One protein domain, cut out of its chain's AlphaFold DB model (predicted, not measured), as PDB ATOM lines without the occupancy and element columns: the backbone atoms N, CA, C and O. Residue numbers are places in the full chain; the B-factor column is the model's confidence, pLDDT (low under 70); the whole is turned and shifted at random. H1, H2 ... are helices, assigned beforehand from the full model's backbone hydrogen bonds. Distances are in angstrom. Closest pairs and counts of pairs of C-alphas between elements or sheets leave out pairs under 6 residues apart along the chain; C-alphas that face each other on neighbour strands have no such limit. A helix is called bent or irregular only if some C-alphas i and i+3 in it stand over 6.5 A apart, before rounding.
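What this domain is: This is residues 60 to 141 and 174 to 198 of the 794 residues of the protein "Rx_N domain-containing protein" of Oryza barthii (UniProt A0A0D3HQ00). The model is a rod-shaped, up-and-down bundle of four helices lying roughly side by side, in which H3 runs along most of the length and H1, H2, H4 and H3 touch one another round a ring. H1 is the shortest and covers part of the rod, while residues 106 to 112, round the turn from H2 into H3, stick out at one end. The printed part has 107 residues, with four named helices in the order H1, H2, H3, H4 and no named strand; its class is all helix, with 97 residues in the named helices. It is compact, with a radius of gyration of the C-alphas of 15.0 A, and spans 49 by 22 by 20 A.

How they stand to each other: H3, residues 111 to 141, is the longest helix. H4, residues 174 to 198, touches H3 at a shallow tilt of 12 degrees, opposite ways, the closest C-alphas being those of Ile 131 and Phe 186, 7.1 A apart. H1, residues 60 to 78, touches residues 124 to 135 of H3 alone, at a shallow tilt of 30 degrees, the same way; the closest C-alphas, of Met 61 and Ser 128, are 5.2 A apart. H2, residues 83 to 104, forms a helical hairpin with H1: they touch at a shallow tilt of 8 degrees, opposite ways, with the closest C-alphas, of Pro 65 and Lys 91, 5.2 A apart. H2 also touches H4, the same way at a shallow tilt of 31 degrees, and the closest C-alphas, of Ile 90 and Ser 187, are 5.3 A apart. H2 and H3 are close but not clearly touching, with the closest C-alphas, of Leu 101 and Met 121, 7.7 A apart. H1 and H4 are also close but not clearly touching, with the closest C-alphas, of Met 78 and Arg 176, 7.4 A apart. In H3 and H4 every O i to N i+4 pair is within hydrogen-bond range; in H1 it is 10 of 15 and in H2 16 of 18.

Where its parts are: H3 is 45.4 A long, from C-alpha 111 at (-52.922, -35.008, 39.970) to C-alpha 141 at (-32.295, -48.636, 1.918). H4 is 36.7 A long and ends at C-alpha 198, at (-50.144, -52.471, 34.638). H2 measures 31.4 A and H1 24.1 A from first to last C-alpha. H1 has a kink of 47 degrees near residue 72 and is irregular, with C-alphas 74 and 77 8.4 A apart.

The domain as a whole: The two C-alphas farthest apart are those of Lys 109 and Lys 174, 49.5 A. Residues 142 to 173 are not printed, and C-alphas 141 and 174 are 11.3 A apart across this cut. The link from H1 to H2 is tight and that from H2 to H3 is short. Mean pLDDT of the printed part is 71.6; 37 residues are under 70, among them residues 101 to 123.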
ATOM      1  N   SER A  60     -47.719 -39.195  14.748       60.00
ATOM      2  CA  SER A  60     -46.887 -40.398  14.542       60.00
ATOM      3  C   SER A  60     -47.479 -41.615  15.257       60.00
ATOM      4  O   SER A  60     -47.854 -42.603  14.627       60.00
ATOM      5  N   MET A  61     -47.651 -41.490  16.574       68.81
ATOM      6  CA  MET A  61     -48.148 -42.521  17.484       68.81
ATOM      7  C   MET A  61     -49.454 -43.165  16.997       68.81
ATOM      8  O   MET A  61     -49.533 -44.388  16.927       68.81
ATOM      9  N   PHE A  62     -50.449 -42.365  16.594       67.38
ATOM     10  CA  PHE A  62     -51.744 -42.889  16.141       67.38
ATOM     11  C   PHE A  62     -51.733 -43.454  14.706       67.38
ATOM     12  O   PHE A  62     -52.556 -44.311  14.394       67.38
ATOM     13  N   ASN A  63     -50.811 -43.031  13.830       74.75
ATOM     14  CA  ASN A  63     -50.706 -43.555  12.456       74.75
ATOM     15  C   ASN A  63     -49.753 -44.759  12.317       74.75
ATOM     16  O   ASN A  63     -49.776 -45.451  11.291       74.75
ATOM     17  N   LEU A  64     -48.921 -45.024  13.327       80.94
ATOM     18  CA  LEU A  64     -47.906 -46.076  13.308       80.94
ATOM     19  C   LEU A  64     -48.465 -47.501  13.086       80.94
ATOM     20  O   LEU A  64     -47.883 -48.204  12.253       80.94
ATOM     21  N   PRO A  65     -49.599 -47.932  13.687       82.12
ATOM     22  CA  PRO A  65     -50.236 -49.216  13.361       82.12
ATOM     23  C   PRO A  65     -50.464 -49.403  11.850       82.12
ATOM     24  O   PRO A  65     -50.051 -50.402  11.261       82.12
ATOM     25  N   GLY A  66     -51.001 -48.374  11.184       77.38
ATOM     26  CA  GLY A  66     -51.206 -48.366   9.735       77.38
ATOM     27  C   GLY A  66     -49.920 -48.214   8.912       77.38
ATOM     28  O   GLY A  66     -49.917 -48.513   7.716       77.38
ATOM     29  N   ARG A  67     -48.799 -47.752   9.488       79.56
ATOM     30  CA  ARG A  67     -47.473 -47.836   8.837       79.56
ATOM     31  C   ARG A  67     -46.916 -49.264   8.879       79.56
ATOM     32  O   ARG A  67     -46.358 -49.705   7.875       79.56
ATOM     33  N   LEU A  68     -47.114 -49.995   9.978       82.38
ATOM     34  CA  LEU A  68     -46.667 -51.386  10.127       82.38
ATOM     35  C   LEU A  68     -47.380 -52.340   9.149       82.38
ATOM     36  O   LEU A  68     -46.714 -53.139   8.489       82.38
ATOM     37  N   ASP A  69     -48.696 -52.187   8.951       81.19
ATOM     38  CA  ASP A  69     -49.438 -52.930   7.916       81.19
ATOM     39  C   ASP A  69     -48.872 -52.669   6.506       81.19
ATOM     40  O   ASP A  69     -48.645 -53.594   5.721       81.19
ATOM     41  N   ARG A  70     -48.605 -51.395   6.179       81.69
ATOM     42  CA  ARG A  70     -48.055 -50.988   4.874       81.69
ATOM     43  C   ARG A  70     -46.647 -51.544   4.642       81.69
ATOM     44  O   ARG A  70     -46.358 -51.964   3.520       81.69
ATOM     45  N   LEU A  71     -45.811 -51.622   5.680       82.06
ATOM     46  CA  LEU A  71     -44.494 -52.260   5.621       82.06
ATOM     47  C   LEU A  71     -44.608 -53.756   5.272       82.06
ATOM     48  O   LEU A  71     -43.904 -54.222   4.373       82.06
ATOM     49  N   LEU A  72     -45.504 -54.501   5.929       80.94
ATOM     50  CA  LEU A  72     -45.755 -55.916   5.612       80.94
ATOM     51  C   LEU A  72     -46.238 -56.083   4.163       80.94
ATOM     52  O   LEU A  72     -45.621 -56.815   3.386       80.94
ATOM     53  N   LEU A  73     -47.280 -55.342   3.771       79.62
ATOM     54  CA  LEU A  73     -47.879 -55.395   2.430       79.62
ATOM     55  C   LEU A  73     -46.885 -55.056   1.307       79.62
ATOM     56  O   LEU A  73     -46.907 -55.680   0.245       79.62
ATOM     57  N   ARG A  74     -46.007 -54.068   1.517       76.31
ATOM     58  CA  ARG A  74     -45.065 -53.581   0.496       76.31
ATOM     59  C   ARG A  74     -43.731 -54.337   0.484       76.31
ATOM     60  O   ARG A  74     -43.119 -54.463  -0.581       76.31
ATOM     61  N   HIS A  75     -43.267 -54.823   1.637       73.56
ATOM     62  CA  HIS A  75     -41.903 -55.329   1.817       73.56
ATOM     63  C   HIS A  75     -41.782 -56.734   2.441       73.56
ATOM     64  O   HIS A  75     -40.648 -57.194   2.579       73.56
ATOM     65  N   GLY A  76     -42.878 -57.454   2.727       68.62
ATOM     66  CA  GLY A  76     -42.886 -58.803   3.336       68.62
ATOM     67  C   GLY A  76     -41.814 -59.760   2.798       68.62
ATOM     68  O   GLY A  76     -40.909 -60.164   3.522       68.62
ATOM     69  N   SER A  77     -41.789 -59.993   1.480       64.38
ATOM     70  CA  SER A  77     -40.784 -60.858   0.824       64.38
ATOM     71  C   SER A  77     -39.311 -60.439   1.015       64.38
ATOM     72  O   SER A  77     -38.399 -61.232   0.766       64.38
ATOM     73  N   MET A  78     -39.039 -59.203   1.447       65.94
ATOM     74  CA  MET A  78     -37.700 -58.698   1.765       65.94
ATOM     75  C   MET A  78     -37.377 -58.696   3.263       65.94
ATOM     76  O   MET A  78     -36.190 -58.762   3.585       65.94
ATOM     77  N   LEU A  79     -38.380 -58.687   4.145       76.94
ATOM     78  CA  LEU A  79     -38.224 -58.741   5.602       76.94
ATOM     79  C   LEU A  79     -37.562 -60.059   6.078       76.94
ATOM     80  O   LEU A  79     -37.389 -61.005   5.294       76.94
ATOM     81  N   PRO A  80     -37.097 -60.129   7.340       74.69
ATOM     82  CA  PRO A  80     -36.632 -61.377   7.943       74.69
ATOM     83  C   PRO A  80     -37.792 -62.350   8.218       74.69
ATOM     84  O   PRO A  80     -38.927 -61.943   8.455       74.69
ATOM     85  N   LYS A  81     -37.495 -63.657   8.230       72.31
ATOM     86  CA  LYS A  81     -38.468 -64.689   8.626       72.31
ATOM     87  C   LYS A  81     -38.925 -64.449  10.070       72.31
ATOM     88  O   LYS A  81     -38.086 -64.165  10.920       72.31
ATOM     89  N   GLY A  82     -40.226 -64.578  10.322       72.12
ATOM     90  CA  GLY A  82     -40.853 -64.246  11.607       72.12
ATOM     91  C   GLY A  82     -41.359 -62.800  11.711       72.12
ATOM     92  O   GLY A  82     -42.185 -62.528  12.570       72.12
ATOM     93  N   ALA A  83     -40.977 -61.882  10.812       74.81
ATOM     94  CA  ALA A  83     -41.541 -60.523  10.802       74.81
ATOM     95  C   ALA A  83     -43.062 -60.509  10.547       74.81
ATOM     96  O   ALA A  83     -43.764 -59.646  11.062       74.81
ATOM     97  N   GLU A  84     -43.563 -61.485   9.787       75.75
ATOM     98  CA  GLU A  84     -44.991 -61.705   9.513       75.75
ATOM     99  C   GLU A  84     -45.777 -62.155  10.767       75.75
ATOM    100  O   GLU A  84     -46.997 -62.039  10.785       75.75
ATOM    101  N   GLU A  85     -45.089 -62.604  11.825       78.31
ATOM    102  CA  GLU A  85     -45.657 -62.938  13.144       78.31
ATOM    103  C   GLU A  85     -45.400 -61.819  14.171       78.31
ATOM    104  O   GLU A  85     -46.279 -61.467  14.952       78.31
ATOM    105  N   GLU A  86     -44.195 -61.239  14.173       77.06
ATOM    106  CA  GLU A  86     -43.748 -60.273  15.186       77.06
ATOM    107  C   GLU A  86     -44.283 -58.849  14.940       77.06
ATOM    108  O   GLU A  86     -44.587 -58.144  15.899       77.06
ATOM    109  N   ILE A  87     -44.473 -58.417  13.684       81.75
ATOM    110  CA  ILE A  87     -45.022 -57.080  13.384       81.75
ATOM    111  C   ILE A  87     -46.512 -56.948  13.770       81.75
ATOM    112  O   ILE A  87     -46.856 -55.928  14.369       81.75
ATOM    113  N   PRO A  88     -47.400 -57.933  13.511       83.38
ATOM    114  CA  PRO A  88     -48.781 -57.881  13.998       83.38
ATOM    115  C   PRO A  88     -48.897 -57.834  15.528       83.38
ATOM    116  O   PRO A  88     -49.796 -57.173  16.038       83.38
ATOM    117  N   LEU A  89     -47.973 -58.469  16.261       80.12
ATOM    118  CA  LEU A  89     -47.921 -58.382  17.726       80.12
ATOM    119  C   LEU A  89     -47.519 -56.973  18.189       80.12
ATOM    120  O   LEU A  89     -48.232 -56.380  18.990       80.12
ATOM    121  N   ILE A  90     -46.466 -56.381  17.608       82.00
ATOM    122  CA  ILE A  90     -46.078 -54.981  17.881       82.00
ATOM    123  C   ILE A  90     -47.243 -54.023  17.596       82.00
ATOM    124  O   ILE A  90     -47.467 -53.077  18.349       82.00
ATOM    125  N   LYS A  91     -47.992 -54.263  16.514       83.56
ATOM    126  CA  LYS A  91     -49.194 -53.496  16.178       83.56
ATOM    127  C   LYS A  91     -50.275 -53.638  17.257       83.56
ATOM    128  O   LYS A  91     -50.786 -52.616  17.700       83.56
ATOM    129  N   GLN A  92     -50.592 -54.860  17.688       82.38
ATOM    130  CA  GLN A  92     -51.579 -55.110  18.742       82.38
ATOM    131  C   GLN A  92     -51.182 -54.425  20.060       82.38
ATOM    132  O   GLN A  92     -52.006 -53.735  20.657       82.38
ATOM    133  N   ASP A  93     -49.917 -54.548  20.472       82.94
ATOM    134  CA  ASP A  93     -49.395 -53.908  21.683       82.94
ATOM    135  C   ASP A  93     -49.509 -52.365  21.596       82.94
ATOM    136  O   ASP A  93     -49.878 -51.699  22.564       82.94
ATOM    137  N   LEU A  94     -49.240 -51.774  20.422       81.69
ATOM    138  CA  LEU A  94     -49.413 -50.333  20.177       81.69
ATOM    139  C   LEU A  94     -50.891 -49.905  20.177       81.69
ATOM    140  O   LEU A  94     -51.212 -48.840  20.703       81.69
ATOM    141  N   GLU A  95     -51.792 -50.709  19.610       79.50
ATOM    142  CA  GLU A  95     -53.240 -50.452  19.616       79.50
ATOM    143  C   GLU A  95     -53.825 -50.519  21.039       79.50
ATOM    144  O   GLU A  95     -54.672 -49.693  21.393       79.50
ATOM    145  N   GLU A  96     -53.315 -51.411  21.897       79.56
ATOM    146  CA  GLU A  96     -53.652 -51.451  23.326       79.56
ATOM    147  C   GLU A  96     -53.180 -50.179  24.053       79.56
ATOM    148  O   GLU A  96     -53.977 -49.523  24.727       79.56
ATOM    149  N   ILE A  97     -51.927 -49.752  23.845       77.81
ATOM    150  CA  ILE A  97     -51.394 -48.494  24.402       77.81
ATOM    151  C   ILE A  97     -52.223 -47.277  23.950       77.81
ATOM    152  O   ILE A  97     -52.561 -46.415  24.766       77.81
ATOM    153  N   ILE A  98     -52.591 -47.208  22.668       77.81
ATOM    154  CA  ILE A  98     -53.445 -46.155  22.092       77.81
ATOM    155  C   ILE A  98     -54.832 -46.137  22.754       77.81
ATOM    156  O   ILE A  98     -55.343 -45.066  23.093       77.81
ATOM    157  N   SER A  99     -55.429 -47.310  22.978       75.19
ATOM    158  CA  SER A  99     -56.716 -47.458  23.669       75.19
ATOM    159  C   SER A  99     -56.646 -46.962  25.119       75.19
ATOM    160  O   SER A  99     -57.479 -46.161  25.555       75.19
ATOM    161  N   ILE A 100     -55.592 -47.350  25.846       72.88
ATOM    162  CA  ILE A 100     -55.329 -46.914  27.223       72.88
ATOM    163  C   ILE A 100     -55.182 -45.384  27.297       72.88
ATOM    164  O   ILE A 100     -55.798 -44.751  28.159       72.88
ATOM    165  N   LEU A 101     -54.412 -44.770  26.390       69.25
ATOM    166  CA  LEU A 101     -54.226 -43.314  26.350       69.25
ATOM    167  C   LEU A 101     -55.550 -42.569  26.115       69.25
ATOM    168  O   LEU A 101     -55.832 -41.605  26.827       69.25
ATOM    169  N   HIS A 102     -56.406 -43.042  25.202       65.94
ATOM    170  CA  HIS A 102     -57.745 -42.468  25.011       65.94
ATOM    171  C   HIS A 102     -58.639 -42.589  26.260       65.94
ATOM    172  O   HIS A 102     -59.386 -41.656  26.570       65.94
ATOM    173  N   GLY A 103     -58.534 -43.692  27.011       59.88
ATOM    174  CA  GLY A 103     -59.246 -43.873  28.279       59.88
ATOM    175  C   GLY A 103     -58.868 -42.819  29.328       59.88
ATOM    176  O   GLY A 103     -59.741 -42.137  29.868       59.88
ATOM    177  N   HIS A 104     -57.566 -42.621  29.566       56.06
ATOM    178  CA  HIS A 104     -57.068 -41.658  30.565       56.06
ATOM    179  C   HIS A 104     -57.305 -40.185  30.191       56.06
ATOM    180  O   HIS A 104     -57.332 -39.328  31.072       56.06
ATOM    181  N   CYS A 105     -57.540 -39.865  28.914       46.84
ATOM    182  CA  CYS A 105     -57.895 -38.506  28.487       46.84
ATOM    183  C   CYS A 105     -59.326 -38.061  28.862       46.84
ATOM    184  O   CYS A 105     -59.655 -36.895  28.641       46.84
ATOM    185  N   SER A 106     -60.174 -38.949  29.402       48.69
ATOM    186  CA  SER A 106     -61.612 -38.678  29.588       48.69
ATOM    187  C   SER A 106     -62.041 -38.299  31.017       48.69
ATOM    188  O   SER A 106     -63.060 -37.630  31.171       48.69
ATOM    189  N   GLU A 107     -61.282 -38.654  32.063       43.59
ATOM    190  CA  GLU A 107     -61.564 -38.240  33.452       43.59
ATOM    191  C   GLU A 107     -60.280 -37.910  34.249       43.59
ATOM    192  O   GLU A 107     -59.517 -38.815  34.589       43.59
ATOM    193  N   PRO A 108     -60.049 -36.643  34.648       42.41
ATOM    194  CA  PRO A 108     -58.921 -36.282  35.503       42.41
ATOM    195  C   PRO A 108     -59.241 -36.538  36.986       42.41
ATOM    196  O   PRO A 108     -59.780 -35.674  37.679       42.41
ATOM    197  N   LYS A 109     -58.883 -37.722  37.496       41.03
ATOM    198  CA  LYS A 109     -58.946 -38.049  38.933       41.03
ATOM    199  C   LYS A 109     -57.530 -38.224  39.501       41.03
ATOM    200  O   LYS A 109     -56.821 -39.158  39.148       41.03
ATOM    201  N   LEU A 110     -57.172 -37.315  40.415       46.31
ATOM    202  CA  LEU A 110     -55.895 -37.190  41.137       46.31
ATOM    203  C   LEU A 110     -54.667 -36.756  40.298       46.31
ATOM    204  O   LEU A 110     -54.227 -37.429  39.369       46.31
ATOM    205  N   GLU A 111     -54.045 -35.638  40.692       47.53
ATOM    206  CA  GLU A 111     -52.922 -35.008  39.970       47.53
ATOM    207  C   GLU A 111     -51.671 -35.899  39.882       47.53
ATOM    208  O   GLU A 111     -50.985 -35.909  38.859       47.53
ATOM    209  N   ASN A 112     -51.417 -36.716  40.911       43.28
ATOM    210  CA  ASN A 112     -50.308 -37.676  40.933       43.28
ATOM    211  C   ASN A 112     -50.431 -38.719  39.810       43.28
ATOM    212  O   ASN A 112     -49.441 -39.055  39.160       43.28
ATOM    213  N   HIS A 113     -51.649 -39.197  39.533       47.47
ATOM    214  CA  HIS A 113     -51.902 -40.158  38.455       47.47
ATOM    215  C   HIS A 113     -51.695 -39.492  37.084       47.47
ATOM    216  O   HIS A 113     -51.046 -40.055  36.200       47.47
ATOM    217  N   ALA A 114     -52.119 -38.230  36.944       53.56
ATOM    218  CA  ALA A 114     -51.871 -37.429  35.748       53.56
ATOM    219  C   ALA A 114     -50.373 -37.164  35.478       53.56
ATOM    220  O   ALA A 114     -49.999 -36.980  34.320       53.56
ATOM    221  N   MET A 115     -49.496 -37.155  36.491       57.09
ATOM    222  CA  MET A 115     -48.043 -37.079  36.264       57.09
ATOM    223  C   MET A 115     -47.482 -38.381  35.683       57.09
ATOM    224  O   MET A 115     -46.778 -38.333  34.676       57.09
ATOM    225  N   VAL A 116     -47.845 -39.534  36.256       54.44
ATOM    226  CA  VAL A 116     -47.396 -40.853  35.770       54.44
ATOM    227  C   VAL A 116     -47.851 -41.093  34.327       54.44
ATOM    228  O   VAL A 116     -47.038 -41.474  33.485       54.44
ATOM    229  N   VAL A 117     -49.110 -40.772  34.006       56.19
ATOM    230  CA  VAL A 117     -49.643 -40.865  32.635       56.19
ATOM    231  C   VAL A 117     -48.878 -39.954  31.663       56.19
ATOM    232  O   VAL A 117     -48.572 -40.388  30.555       56.19
ATOM    233  N   ARG A 118     -48.483 -38.730  32.059       59.91
ATOM    234  CA  ARG A 118     -47.651 -37.853  31.206       59.91
ATOM    235  C   ARG A 118     -46.247 -38.417  30.961       59.91
ATOM    236  O   ARG A 118     -45.765 -38.339  29.833       59.91
ATOM    237  N   CYS A 119     -45.598 -38.987  31.977       59.03
ATOM    238  CA  CYS A 119     -44.274 -39.601  31.819       59.03
ATOM    239  C   CYS A 119     -44.323 -40.828  30.895       59.03
ATOM    240  O   CYS A 119     -43.488 -40.964  30.004       59.03
ATOM    241  N   TRP A 120     -45.345 -41.672  31.044       68.38
ATOM    242  CA  TRP A 120     -45.573 -42.823  30.170       68.38
ATOM    243  C   TRP A 120     -45.912 -42.400  28.727       68.38
ATOM    244  O   TRP A 120     -45.359 -42.944  27.775       68.38
ATOM    245  N   MET A 121     -46.724 -41.351  28.538       67.50
ATOM    246  CA  MET A 121     -47.035 -40.799  27.211       67.50
ATOM    247  C   MET A 121     -45.803 -40.200  26.499       67.50
ATOM    248  O   MET A 121     -45.708 -40.298  25.276       67.50
ATOM    249  N   LYS A 122     -44.842 -39.615  27.239       69.94
ATOM    250  CA  LYS A 122     -43.527 -39.200  26.702       69.94
ATOM    251  C   LYS A 122     -42.784 -40.416  26.140       69.94
ATOM    252  O   LYS A 122     -42.364 -40.391  24.991       69.94
ATOM    253  N   GLU A 123     -42.681 -41.497  26.910       67.06
ATOM    254  CA  GLU A 123     -41.965 -42.712  26.502       67.06
ATOM    255  C   GLU A 123     -42.584 -43.410  25.279       67.06
ATOM    256  O   GLU A 123     -41.865 -43.751  24.338       67.06
ATOM    257  N   VAL A 124     -43.912 -43.571  25.253       75.19
ATOM    258  CA  VAL A 124     -44.636 -44.143  24.102       75.19
ATOM    259  C   VAL A 124     -44.408 -43.310  22.836       75.19
ATOM    260  O   VAL A 124     -44.250 -43.863  21.747       75.19
ATOM    261  N   ARG A 125     -44.342 -41.979  22.966       78.44
ATOM    262  CA  ARG A 125     -44.080 -41.078  21.840       78.44
ATOM    263  C   ARG A 125     -42.669 -41.260  21.276       78.44
ATOM    264  O   ARG A 125     -42.544 -41.439  20.067       78.44
ATOM    265  N   GLU A 126     -41.638 -41.280  22.122       77.31
ATOM    266  CA  GLU A 126     -40.255 -41.527  21.679       77.31
ATOM    267  C   GLU A 126     -40.116 -42.910  21.011       77.31
ATOM    268  O   GLU A 126     -39.510 -43.026  19.947       77.31
ATOM    269  N   LEU A 127     -40.755 -43.950  21.570       77.81
ATOM    270  CA  LEU A 127     -40.834 -45.277  20.943       77.81
ATOM    271  C   LEU A 127     -41.513 -45.224  19.562       77.81
ATOM    272  O   LEU A 127     -41.049 -45.883  18.635       77.81
ATOM    273  N   SER A 128     -42.576 -44.429  19.397       77.69
ATOM    274  CA  SER A 128     -43.249 -44.294  18.099       77.69
ATOM    275  C   SER A 128     -42.351 -43.659  17.030       77.69
ATOM    276  O   SER A 128     -42.341 -44.138  15.897       77.69
ATOM    277  N   TYR A 129     -41.543 -42.654  17.395       80.00
ATOM    278  CA  TYR A 129     -40.571 -42.041  16.484       80.00
ATOM    279  C   TYR A 129     -39.421 -42.999  16.141       80.00
ATOM    280  O   TYR A 129     -39.090 -43.132  14.967       80.00
ATOM    281  N   ASP A 130     -38.867 -43.727  17.119       79.62
ATOM    282  CA  ASP A 130     -37.816 -44.734  16.885       79.62
ATOM    283  C   ASP A 130     -38.250 -45.819  15.878       79.62
ATOM    284  O   ASP A 130     -37.455 -46.257  15.038       79.62
ATOM    285  N   ILE A 131     -39.509 -46.271  15.961       79.19
ATOM    286  CA  ILE A 131     -40.071 -47.248  15.017       79.19
ATOM    287  C   ILE A 131     -40.278 -46.595  13.645       79.19
ATOM    288  O   ILE A 131     -39.913 -47.189  12.630       79.19
ATOM    289  N   GLU A 132     -40.836 -45.382  13.596       79.44
ATOM    290  CA  GLU A 132     -41.121 -44.665  12.350       79.44
ATOM    291  C   GLU A 132     -39.843 -44.378  11.537       79.44
ATOM    292  O   GLU A 132     -39.751 -44.795  10.377       79.44
ATOM    293  N   ASP A 133     -38.809 -43.817  12.171       81.94
ATOM    294  CA  ASP A 133     -37.485 -43.591  11.574       81.94
ATOM    295  C   ASP A 133     -36.852 -44.898  11.067       81.94
ATOM    296  O   ASP A 133     -36.199 -44.923  10.019       81.94
ATOM    297  N   CYS A 134     -37.044 -46.012  11.781       79.25
ATOM    298  CA  CYS A 134     -36.534 -47.317  11.363       79.25
ATOM    299  C   CYS A 134     -37.257 -47.861  10.117       79.25
ATOM    300  O   CYS A 134     -36.622 -48.507   9.276       79.25
ATOM    301  N   ILE A 135     -38.561 -47.595   9.972       80.88
ATOM    302  CA  ILE A 135     -39.331 -47.929   8.764       80.88
ATOM    303  C   ILE A 135     -38.817 -47.099   7.581       80.88
ATOM    304  O   ILE A 135     -38.503 -47.671   6.534       80.88
ATOM    305  N   ASP A 136     -38.672 -45.781   7.743       82.56
ATOM    306  CA  ASP A 136     -38.216 -44.894   6.664       82.56
ATOM    307  C   ASP A 136     -36.773 -45.193   6.229       82.56
ATOM    308  O   ASP A 136     -36.490 -45.291   5.030       82.56
ATOM    309  N   GLN A 137     -35.864 -45.471   7.169       78.62
ATOM    310  CA  GLN A 137     -34.506 -45.933   6.855       78.62
ATOM    311  C   GLN A 137     -34.506 -47.238   6.035       78.62
ATOM    312  O   GLN A 137     -33.704 -47.386   5.105       78.62
ATOM    313  N   TYR A 138     -35.418 -48.174   6.324       76.81
ATOM    314  CA  TYR A 138     -35.542 -49.440   5.597       76.81
ATOM    315  C   TYR A 138     -36.186 -49.278   4.203       76.81
ATOM    316  O   TYR A 138     -35.697 -49.862   3.224       76.81
ATOM    317  N   GLU A 139     -37.228 -48.450   4.053       78.50
ATOM    318  CA  GLU A 139     -37.797 -48.128   2.732       78.50
ATOM    319  C   GLU A 139     -36.776 -47.371   1.858       78.50
ATOM    320  O   GLU A 139     -36.599 -47.704   0.680       78.50
ATOM    321  N   HIS A 140     -35.997 -46.441   2.420       76.62
ATOM    322  CA  HIS A 140     -34.891 -45.784   1.712       76.62
ATOM    323  C   HIS A 140     -33.770 -46.762   1.314       76.62
ATOM    324  O   HIS A 140     -33.325 -46.763   0.161       76.62
ATOM    325  N   ALA A 141     -33.338 -47.651   2.214       71.38
ATOM    326  CA  ALA A 141     -32.295 -48.636   1.918       71.38
ATOM    327  C   ALA A 141     -32.718 -49.644   0.831       71.38
ATOM    328  O   ALA A 141     -31.902 -50.046  -0.006       71.38
ATOM    329  N   LYS A 174     -27.313 -58.451   5.464       65.44
ATOM    330  CA  LYS A 174     -27.021 -57.463   6.520       65.44
ATOM    331  C   LYS A 174     -28.254 -56.623   6.866       65.44
ATOM    332  O   LYS A 174     -28.582 -56.488   8.038       65.44
ATOM    333  N   GLN A 175     -28.967 -56.132   5.850       66.88
ATOM    334  CA  GLN A 175     -30.220 -55.385   6.007       66.88
ATOM    335  C   GLN A 175     -31.318 -56.222   6.689       66.88
ATOM    336  O   GLN A 175     -31.953 -55.750   7.626       66.88
ATOM    337  N   ARG A 176     -31.487 -57.496   6.299       65.62
ATOM    338  CA  ARG A 176     -32.419 -58.423   6.970       65.62
ATOM    339  C   ARG A 176     -32.073 -58.680   8.437       65.62
ATOM    340  O   ARG A 176     -32.979 -58.689   9.260       65.62
ATOM    341  N   LEU A 177     -30.795 -58.881   8.764       66.94
ATOM    342  CA  LEU A 177     -30.352 -59.123  10.143       66.94
ATOM    343  C   LEU A 177     -30.514 -57.874  11.024       66.94
ATOM    344  O   LEU A 177     -30.964 -57.979  12.160       66.94
ATOM    345  N   TRP A 178     -30.206 -56.692  10.486       77.19
ATOM    346  CA  TRP A 178     -30.442 -55.413  11.159       77.19
ATOM    347  C   TRP A 178     -31.935 -55.194  11.449       77.19
ATOM    348  O   TRP A 178     -32.302 -54.947  12.596       77.19
ATOM    349  N   MET A 179     -32.799 -55.402  10.447       74.25
ATOM    350  CA  MET A 179     -34.250 -55.277  10.610       74.25
ATOM    351  C   MET A 179     -34.823 -56.321  11.588       74.25
ATOM    352  O   MET A 179     -35.718 -56.003  12.361       74.25
ATOM    353  N   ALA A 180     -34.285 -57.548  11.613       70.12
ATOM    354  CA  ALA A 180     -34.690 -58.582  12.574       70.12
ATOM    355  C   ALA A 180     -34.393 -58.172  14.020       70.12
ATOM    356  O   ALA A 180     -35.230 -58.349  14.902       70.12
ATOM    357  N   ASN A 181     -33.215 -57.591  14.258       69.38
ATOM    358  CA  ASN A 181     -32.852 -57.090  15.577       69.38
ATOM    359  C   ASN A 181     -33.746 -55.912  15.987       69.38
ATOM    360  O   ASN A 181     -34.192 -55.880  17.129       69.38
ATOM    361  N   LYS A 182     -34.070 -54.996  15.061       80.44
ATOM    362  CA  LYS A 182     -34.952 -53.854  15.345       80.44
ATOM    363  C   LYS A 182     -36.404 -54.254  15.621       80.44
ATOM    364  O   LYS A 182     -36.970 -53.776  16.593       80.44
ATOM    365  N   ILE A 183     -36.979 -55.189  14.862       73.94
ATOM    366  CA  ILE A 183     -38.325 -55.733  15.143       73.94
ATOM    367  C   ILE A 183     -38.379 -56.345  16.557       73.94
ATOM    368  O   ILE A 183     -39.284 -56.033  17.329       73.94
ATOM    369  N   ARG A 184     -37.370 -57.139  16.942       73.50
ATOM    370  CA  ARG A 184     -37.267 -57.721  18.294       73.50
ATOM    371  C   ARG A 184     -37.092 -56.664  19.391       73.50
ATOM    372  O   ARG A 184     -37.716 -56.776  20.441       73.50
ATOM    373  N   GLU A 185     -36.267 -55.644  19.146       76.31
ATOM    374  CA  GLU A 185     -36.055 -54.508  20.054       76.31
ATOM    375  C   GLU A 185     -37.358 -53.734  20.302       76.31
ATOM    376  O   GLU A 185     -37.679 -53.420  21.446       76.31
ATOM    377  N   PHE A 186     -38.141 -53.476  19.251       81.12
ATOM    378  CA  PHE A 186     -39.421 -52.782  19.369       81.12
ATOM    379  C   PHE A 186     -40.480 -53.631  20.075       81.12
ATOM    380  O   PHE A 186     -41.126 -53.121  20.982       81.12
ATOM    381  N   SER A 187     -40.606 -54.924  19.751       76.88
ATOM    382  CA  SER A 187     -41.526 -55.832  20.461       76.88
ATOM    383  C   SER A 187     -41.248 -55.884  21.966       76.88
ATOM    384  O   SER A 187     -42.182 -55.791  22.758       76.88
ATOM    385  N   LEU A 188     -39.973 -55.946  22.370       76.62
ATOM    386  CA  LEU A 188     -39.605 -55.886  23.783       76.62
ATOM    387  C   LEU A 188     -40.003 -54.540  24.413       76.62
ATOM    388  O   LEU A 188     -40.670 -54.526  25.442       76.62
ATOM    389  N   ARG A 189     -39.655 -53.413  23.777       77.19
ATOM    390  CA  ARG A 189     -39.925 -52.067  24.314       77.19
ATOM    391  C   ARG A 189     -41.421 -51.760  24.447       77.19
ATOM    392  O   ARG A 189     -41.817 -51.163  25.448       77.19
ATOM    393  N   THR A 190     -42.260 -52.181  23.496       77.25
ATOM    394  CA  THR A 190     -43.720 -52.001  23.595       77.25
ATOM    395  C   THR A 190     -44.302 -52.860  24.722       77.25
ATOM    396  O   THR A 190     -45.074 -52.360  25.542       77.25
ATOM    397  N   GLN A 191     -43.864 -54.119  24.846       77.06
ATOM    398  CA  GLN A 191     -44.298 -55.004  25.930       77.06
ATOM    399  C   GLN A 191     -43.843 -54.503  27.316       77.06
ATOM    400  O   GLN A 191     -44.620 -54.542  28.270       77.06
ATOM    401  N   GLU A 192     -42.623 -53.977  27.447       76.50
ATOM    402  CA  GLU A 192     -42.124 -53.357  28.684       76.50
ATOM    403  C   GLU A 192     -42.895 -52.079  29.055       76.50
ATOM    404  O   GLU A 192     -43.061 -51.784  30.244       76.50
ATOM    405  N   ALA A 193     -43.375 -51.311  28.070       74.31
ATOM    406  CA  ALA A 193     -44.216 -50.135  28.296       74.31
ATOM    407  C   ALA A 193     -45.621 -50.519  28.803       74.31
ATOM    408  O   ALA A 193     -46.112 -49.892  29.746       74.31
ATOM    409  N   LEU A 194     -46.233 -51.574  28.246       74.88
ATOM    410  CA  LEU A 194     -47.490 -52.152  28.750       74.88
ATOM    411  C   LEU A 194     -47.329 -52.721  30.166       74.88
ATOM    412  O   LEU A 194     -48.104 -52.384  31.060       74.88
ATOM    413  N   GLN A 195     -46.288 -53.522  30.419       73.12
ATOM    414  CA  GLN A 195     -46.048 -54.103  31.746       73.12
ATOM    415  C   GLN A 195     -45.935 -53.025  32.830       73.12
ATOM    416  O   GLN A 195     -46.574 -53.140  33.876       73.12
ATOM    417  N   ARG A 196     -45.195 -51.938  32.578       68.69
ATOM    418  CA  ARG A 196     -45.081 -50.826  33.536       68.69
ATOM    419  C   ARG A 196     -46.406 -50.091  33.744       68.69
ATOM    420  O   ARG A 196     -46.716 -49.760  34.886       68.69
ATOM    421  N   HIS A 197     -47.237 -49.931  32.708       68.25
ATOM    422  CA  HIS A 197     -48.601 -49.405  32.871       68.25
ATOM    423  C   HIS A 197     -49.437 -50.251  33.845       68.25
ATOM    424  O   HIS A 197     -50.014 -49.703  34.787       68.25
ATOM    425  N   THR A 198     -49.414 -51.584  33.708       67.38
ATOM    426  CA  THR A 198     -50.144 -52.471  34.638       67.38
ATOM    427  C   THR A 198     -49.668 -52.332  36.088       67.38
ATOM    428  O   THR A 198     -50.490 -52.349  37.005       67.38
TER     429      THR A 198